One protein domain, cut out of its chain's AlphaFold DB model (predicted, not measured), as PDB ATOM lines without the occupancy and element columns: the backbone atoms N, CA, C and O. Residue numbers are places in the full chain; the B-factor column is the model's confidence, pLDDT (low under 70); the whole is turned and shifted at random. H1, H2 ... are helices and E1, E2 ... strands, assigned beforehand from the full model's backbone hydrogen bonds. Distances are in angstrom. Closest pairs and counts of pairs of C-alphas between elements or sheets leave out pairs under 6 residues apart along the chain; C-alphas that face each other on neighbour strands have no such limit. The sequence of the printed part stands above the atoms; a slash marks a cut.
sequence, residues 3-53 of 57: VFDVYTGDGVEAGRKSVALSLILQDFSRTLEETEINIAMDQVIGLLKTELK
ATOM      1  N   VAL A   3       6.172 -21.628  10.934       61.94
ATOM      2  CA  VAL A   3       7.194 -22.359  11.686       61.94
ATOM      3  C   VAL A   3       8.312 -21.361  11.937       61.94
ATOM      4  O   VAL A   3       8.874 -20.831  10.982       61.94
ATOM      5  N   PHE A   4       8.550 -21.037  13.205       56.44
ATOM      6  CA  PHE A   4       9.469 -19.971  13.583       56.44
ATOM      7  C   PHE A   4      10.911 -20.473  13.612       56.44
ATOM      8  O   PHE A   4      11.798 -19.803  13.099       56.44
ATOM      9  N   ASP A   5      11.132 -21.676  14.147       62.62
ATOM     10  CA  ASP A   5      12.462 -22.275  14.194       62.62
ATOM     11  C   ASP A   5      12.381 -23.804  14.289       62.62
ATOM     12  O   ASP A   5      11.484 -24.345  14.948       62.62
ATOM     13  N   VAL A   6      13.302 -24.502  13.624       66.94
ATOM     14  CA  VAL A   6      13.453 -25.964  13.702       66.94
ATOM     15  C   VAL A   6      14.864 -26.250  14.186       66.94
ATOM     16  O   VAL A   6      15.817 -26.240  13.410       66.94
ATOM     17  N   TYR A   7      14.992 -26.530  15.477       72.19
ATOM     18  CA  TYR A   7      16.274 -26.808  16.102       72.19
ATOM     19  C   TYR A   7      16.562 -28.313  16.133       72.19
ATOM     20  O   TYR A   7      15.770 -29.121  16.637       72.19
ATOM     21  N   THR A   8      17.730 -28.680  15.612       64.25
ATOM     22  CA  THR A   8      18.306 -30.028  15.669       64.25
ATOM     23  C   THR A   8      19.775 -29.910  16.061       64.25
ATOM     24  O   THR A   8      20.537 -29.281  15.330       64.25
ATOM     25  N   GLY A   9      20.182 -30.484  17.194       68.88
ATOM     26  CA  GLY A   9      21.545 -30.341  17.712       68.88
ATOM     27  C   GLY A   9      21.650 -30.667  19.202       68.88
ATOM     28  O   GLY A   9      20.696 -31.182  19.793       68.88
ATOM     29  N   ASP A  10      22.807 -30.366  19.798       57.25
ATOM     30  CA  ASP A  10      23.106 -30.638  21.208       57.25
ATOM     31  C   ASP A  10      22.031 -30.049  22.140       57.25
ATOM     32  O   ASP A  10      21.843 -28.840  22.230       57.25
ATOM     33  N   GLY A  11      21.294 -30.925  22.833       69.25
ATOM     34  CA  GLY A  11      20.163 -30.559  23.699       69.25
ATOM     35  C   GLY A  11      18.788 -31.037  23.212       69.25
ATOM     36  O   GLY A  11      17.814 -30.924  23.963       69.25
ATOM     37  N   VAL A  12      18.705 -31.615  22.008       68.19
ATOM     38  CA  VAL A  12      17.544 -32.370  21.504       68.19
ATOM     39  C   VAL A  12      17.952 -33.826  21.277       68.19
ATOM     40  O   VAL A  12      19.004 -34.100  20.710       68.19
ATOM     41  N   GLU A  13      17.130 -34.770  21.750       72.75
ATOM     42  CA  GLU A  13      17.391 -36.211  21.620       72.75
ATOM     43  C   GLU A  13      17.634 -36.603  20.151       72.75
ATOM     44  O   GLU A  13      16.941 -36.125  19.248       72.75
ATOM     45  N   ALA A  14      18.612 -37.482  19.907       71.00
ATOM     46  CA  ALA A  14      18.944 -37.939  18.561       71.00
ATOM     47  C   ALA A  14      17.705 -38.527  17.863       71.00
ATOM     48  O   ALA A  14      17.023 -39.400  18.395       71.00
ATOM     49  N   GLY A  15      17.402 -38.026  16.662       74.81
ATOM     50  CA  GLY A  15      16.201 -38.403  15.910       74.81
ATOM     51  C   GLY A  15      14.958 -37.556  16.210       74.81
ATOM     52  O   GLY A  15      13.938 -37.743  15.547       74.81
ATOM     53  N   ARG A  16      15.028 -36.590  17.138       74.44
ATOM     54  CA  ARG A  16      13.969 -35.595  17.372       74.44
ATOM     55  C   ARG A  16      14.357 -34.212  16.851       74.44
ATOM     56  O   ARG A  16      15.522 -33.913  16.605       74.44
ATOM     57  N   LYS A  17      13.345 -33.361  16.677       76.75
ATOM     58  CA  LYS A  17      13.489 -31.949  16.304       76.75
ATOM     59  C   LYS A  17      12.668 -31.108  17.273       76.75
ATOM     60  O   LYS A  17      11.543 -31.489  17.589       76.75
ATOM     61  N   SER A  18      13.215 -29.989  17.734       80.81
ATOM     62  CA  SER A  18      12.445 -28.991  18.478       80.81
ATOM     63  C   SER A  18      11.874 -27.987  17.486       80.81
ATOM     64  O   SER A  18      12.614 -27.470  16.653       80.81
ATOM     65  N   VAL A  19      10.565 -27.749  17.535       79.94
ATOM     66  CA  VAL A  19       9.871 -26.868  16.591       79.94
ATOM     67  C   VAL A  19       9.144 -25.785  17.373       79.94
ATOM     68  O   VAL A  19       8.259 -26.091  18.170       79.94
ATOM     69  N   ALA A  20       9.497 -24.525  17.127       80.88
ATOM     70  CA  ALA A  20       8.780 -23.379  17.667       80.88
ATOM     71  C   ALA A  20       7.660 -22.965  16.699       80.88
ATOM     72  O   ALA A  20       7.906 -22.684  15.522       80.88
ATOM     73  N   LEU A  21       6.424 -22.924  17.197       79.69
ATOM     74  CA  LEU A  21       5.237 -22.538  16.436       79.69
ATOM     75  C   LEU A  21       4.663 -21.248  17.015       79.69
ATOM     76  O   LEU A  21       4.442 -21.155  18.220       79.69
ATOM     77  N   SER A  22       4.384 -20.272  16.151       81.56
ATOM     78  CA  SER A  22       3.608 -19.092  16.528       81.56
ATOM     79  C   SER A  22       2.160 -19.262  16.068       81.56
ATOM     80  O   SER A  22       1.895 -19.618  14.914       81.56
ATOM     81  N   LEU A  23       1.222 -19.028  16.986       83.56
ATOM     82  CA  LEU A  23      -0.216 -19.129  16.757       83.56
ATOM     83  C   LEU A  23      -0.857 -17.773  17.043       83.56
ATOM     84  O   LEU A  23      -0.598 -17.165  18.078       83.56
ATOM     85  N   ILE A  24      -1.706 -17.319  16.124       86.00
ATOM     86  CA  ILE A  24      -2.553 -16.144  16.322       86.00
ATOM     87  C   ILE A  24      -3.959 -16.667  16.584       86.00
ATOM     88  O   ILE A  24      -4.530 -17.352  15.735       86.00
ATOM     89  N   LEU A  25      -4.490 -16.359  17.764       87.62
ATOM     90  CA  LEU A  25      -5.857 -16.675  18.158       87.62
ATOM     91  C   LEU A  25      -6.672 -15.387  18.148       87.62
ATOM     92  O   LEU A  25      -6.324 -14.424  18.828       87.62
ATOM     93  N   GLN A  26      -7.740 -15.372  17.361       88.62
ATOM     94  CA  GLN A  26      -8.622 -14.222  17.234       88.62
ATOM     95  C   GLN A  26     -10.038 -14.694  16.912       88.62
ATOM     96  O   GLN A  26     -10.221 -15.565  16.063       88.62
ATOM     97  N   ASP A  27     -11.025 -14.092  17.573       90.19
ATOM     98  CA  ASP A  27     -12.434 -14.233  17.219       90.19
ATOM     99  C   ASP A  27     -12.880 -13.065  16.320       90.19
ATOM    100  O   ASP A  27     -12.357 -11.951  16.403       90.19
ATOM    101  N   PHE A  28     -13.828 -13.331  15.418       87.00
ATOM    102  CA  PHE A  28     -14.300 -12.356  14.428       87.00
ATOM    103  C   PHE A  28     -15.272 -11.318  14.996       87.00
ATOM    104  O   PHE A  28     -15.466 -10.264  14.394       87.00
ATOM    105  N   SER A  29     -15.925 -11.635  16.111       91.06
ATOM    106  CA  SER A  29     -17.042 -10.869  16.661       91.06
ATOM    107  C   SER A  29     -16.679 -10.112  17.933       91.06
ATOM    108  O   SER A  29     -17.254  -9.056  18.202       91.06
ATOM    109  N   ARG A  30     -15.720 -10.626  18.710       90.44
ATOM    110  CA  ARG A  30     -15.315 -10.038  19.988       90.44
ATOM    111  C   ARG A  30     -13.870 -10.354  20.351       90.44
ATOM    112  O   ARG A  30     -13.224 -11.203  19.748       90.44
ATOM    113  N   THR A  31     -13.369  -9.683  21.381       93.00
ATOM    114  CA  THR A  31     -12.097 -10.046  22.009       93.00
ATOM    115  C   THR A  31     -12.259 -11.371  22.753       93.00
ATOM    116  O   THR A  31     -13.243 -11.566  23.471       93.00
ATOM    117  N   LEU A  32     -11.296 -12.274  22.568       91.75
ATOM    118  CA  LEU A  32     -11.228 -13.530  23.309       91.75
ATOM    119  C   LEU A  32     -10.880 -13.263  24.772       91.75
ATOM    120  O   LEU A  32      -9.998 -12.453  25.065       91.75
ATOM    121  N   GLU A  33     -11.535 -13.980  25.676       94.31
ATOM    122  CA  GLU A  33     -11.104 -14.029  27.067       94.31
ATOM    123  C   GLU A  33      -9.911 -14.977  27.235       94.31
ATOM    124  O   GLU A  33      -9.703 -15.912  26.459       94.31
ATOM    125  N   GLU A  34      -9.125 -14.755  28.286       91.38
ATOM    126  CA  GLU A  34      -7.940 -15.564  28.590       91.38
ATOM    127  C   GLU A  34      -8.274 -17.057  28.749       91.38
ATOM    128  O   GLU A  34      -7.528 -17.928  28.304       91.38
ATOM    129  N   THR A  35      -9.438 -17.368  29.320       93.69
ATOM    130  CA  THR A  35      -9.938 -18.741  29.481       93.69
ATOM    131  C   THR A  35     -10.149 -19.439  28.139       93.69
ATOM    132  O   THR A  35      -9.794 -20.605  27.988       93.69
ATOM    133  N   GLU A  36     -10.672 -18.726  27.145       91.06
ATOM    134  CA  GLU A  36     -10.936 -19.255  25.807       91.06
ATOM    135  C   GLU A  36      -9.641 -19.497  25.036       91.06
ATOM    136  O   GLU A  36      -9.495 -20.516  24.359       91.06
ATOM    137  N   ILE A  37      -8.678 -18.588  25.197       91.06
ATOM    138  CA  ILE A  37      -7.323 -18.737  24.660       91.06
ATOM    139  C   ILE A  37      -6.674 -19.999  25.237       91.06
ATOM    140  O   ILE A  37      -6.144 -20.812  24.479       91.06
ATOM    141  N   ASN A  38      -6.761 -20.198  26.556       91.50
ATOM    142  CA  ASN A  38      -6.187 -21.364  27.228       91.50
ATOM    143  C   ASN A  38      -6.840 -22.673  26.767       91.50
ATOM    144  O   ASN A  38      -6.128 -23.618  26.435       91.50
ATOM    145  N   ILE A  39      -8.172 -22.712  26.642       92.81
ATOM    146  CA  ILE A  39      -8.892 -23.890  26.128       92.81
ATOM    147  C   ILE A  39      -8.441 -24.230  24.704       92.81
ATOM    148  O   ILE A  39      -8.153 -25.391  24.406       92.81
ATOM    149  N   ALA A  40      -8.354 -23.231  23.821       91.00
ATOM    150  CA  ALA A  40      -7.884 -23.441  22.456       91.00
ATOM    151  C   ALA A  40      -6.433 -23.953  22.434       91.00
ATOM    152  O   ALA A  40      -6.093 -24.837  21.645       91.00
ATOM    153  N   MET A  41      -5.581 -23.442  23.325       90.56
ATOM    154  CA  MET A  41      -4.188 -23.869  23.425       90.56
ATOM    155  C   MET A  41      -4.053 -25.309  23.920       90.56
ATOM    156  O   MET A  41      -3.311 -26.094  23.326       90.56
ATOM    157  N   ASP A  42      -4.824 -25.694  24.935       90.69
ATOM    158  CA  ASP A  42      -4.850 -27.060  25.461       90.69
ATOM    159  C   ASP A  42      -5.316 -28.069  24.409       90.69
ATOM    160  O   ASP A  42      -4.746 -29.156  24.296       90.69
ATOM    161  N   GLN A  43      -6.304 -27.704  23.587       90.94
ATOM    162  CA  GLN A  43      -6.753 -28.534  22.467       90.94
ATOM    163  C   GLN A  43      -5.642 -28.742  21.435       90.94
ATOM    164  O   GLN A  43      -5.388 -29.877  21.021       90.94
ATOM    165  N   VAL A  44      -4.937 -27.673  21.048       88.31
ATOM    166  CA  VAL A  44      -3.813 -27.762  20.103       88.31
ATOM    167  C   VAL A  44      -2.693 -28.632  20.674       88.31
ATOM    168  O   VAL A  44      -2.213 -29.541  19.996       88.31
ATOM    169  N   ILE A  45      -2.307 -28.421  21.935       86.69
ATOM    170  CA  ILE A  45      -1.285 -29.229  22.615       86.69
ATOM    171  C   ILE A  45      -1.727 -30.696  22.711       86.69
ATOM    172  O   ILE A  45      -0.915 -31.598  22.489       86.69
ATOM    173  N   GLY A  46      -3.000 -30.951  23.019       87.31
ATOM    174  CA  GLY A  46      -3.579 -32.291  23.093       87.31
ATOM    175  C   GLY A  46      -3.504 -33.036  21.760       87.31
ATOM    176  O   GLY A  46      -3.072 -34.190  21.722       87.31
ATOM    177  N   LEU A  47      -3.832 -32.362  20.655       87.06
ATOM    178  CA  LEU A  47      -3.717 -32.928  19.310       87.06
ATOM    179  C   LEU A  47      -2.257 -33.205  18.938       87.06
ATOM    180  O   LEU A  47      -1.941 -34.300  18.482       87.06
ATOM    181  N   LEU A  48      -1.340 -32.270  19.207       85.69
ATOM    182  CA  LEU A  48       0.091 -32.461  18.933       85.69
ATOM    183  C   LEU A  48       0.691 -33.624  19.743       85.69
ATOM    184  O   LEU A  48       1.501 -34.395  19.224       85.69
ATOM    185  N   LYS A  49       0.274 -33.792  21.003       83.38
ATOM    186  CA  LYS A  49       0.674 -34.934  21.839       83.38
ATOM    187  C   LYS A  49       0.153 -36.256  21.281       83.38
ATOM    188  O   LYS A  49       0.905 -37.226  21.239       83.38
ATOM    189  N   THR A  50      -1.108 -36.297  20.860       83.88
ATOM    190  CA  THR A  50      -1.758 -37.538  20.409       83.88
ATOM    191  C   THR A  50      -1.261 -37.970  19.030       83.88
ATOM    192  O   THR A  50      -0.855 -39.117  18.858       83.88
ATOM    193  N   GLU A  51      -1.222 -37.046  18.071       84.38
ATOM    194  CA  GLU A  51      -0.918 -37.344  16.665       84.38
ATOM    195  C   GLU A  51       0.586 -37.429  16.388       84.38
ATOM    196  O   GLU A  51       1.039 -38.254  15.596       84.38
ATOM    197  N   LEU A  52       1.389 -36.587  17.047       77.44
ATOM    198  CA  LEU A  52       2.820 -36.453  16.749       77.44
ATOM    199  C   LEU A  52       3.724 -36.941  17.885       77.44
ATOM    200  O   LEU A  52       4.944 -36.822  17.776       77.44
ATOM    201  N   LYS A  53       3.153 -37.467  18.984       77.00
ATOM    202  CA  LYS A  53       3.886 -37.802  20.225       77.00
ATOM    203  C   LYS A  53       4.789 -36.652  20.690       77.00
ATOM    204  O   LYS A  53       5.857 -36.871  21.267       77.00
TER     205      LYS A  53
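This is residues 3 to 53 of the 57 residues of the protein "FDX-ACB domain-containing protein" of Thiothrix sp (UniProt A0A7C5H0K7). Picture a loose, open V: a two-stranded hairpin, E1 and E2, runs on through a long link, and one long helix, H1, folds back from that link. The hairpin's loop sticks out with residues 10 to 15 at one end of the long axis, and residues 27 to 35 stand free at the other. The printed part has 51 residues, with two named strands and then one named helix along the chain; the sheet has the order E1 - E2, antiparallel, and the class is mixed, helices and strands. It is only just loose, close to extended, with a radius of gyration of the C-alphas of 14.5 A, and its spans of 44 by 22 by 14 A make it only just a rod.

Begin at the first printed residue with E1, residues 3 to 7, and go on to E2, residues 18 to 22: they form a hairpin, antiparallel at 165 degrees. Look at C-alphas 6 and 19, which face each other at 4.7 A. Then find N 7 and O 18, 2.8 A apart, and N 4 and O 20, 2.9 A apart, within hydrogen-bond range. H1, residues 34 to 52, is apart from E1. In H1 every O i to N i+4 pair is within hydrogen-bond range.

Find C-alpha 3 at (7.194, -22.359, 11.686), where E1 begins; it is 11.0 A long. E2 starts at C-alpha 18 and runs 13.4 A to C-alpha 22. H1 goes 26.3 A from C-alpha 34 at (-7.940, -15.564, 28.590) to C-alpha 52 at (2.820, -36.453, 16.749).

Ala 14 and Ser 29 have the two C-alphas farthest apart, 45.1 A. The printed part has no cut. The link E1 to E2 is short, and the link E2 to H1, 11 residues, is long. Residues 45 to 53, of which 45 to 52 belong to H1, stand free. Mean pLDDT of the printed part is 81.6; residues 3 to 6 and 8 to 12 are under 70.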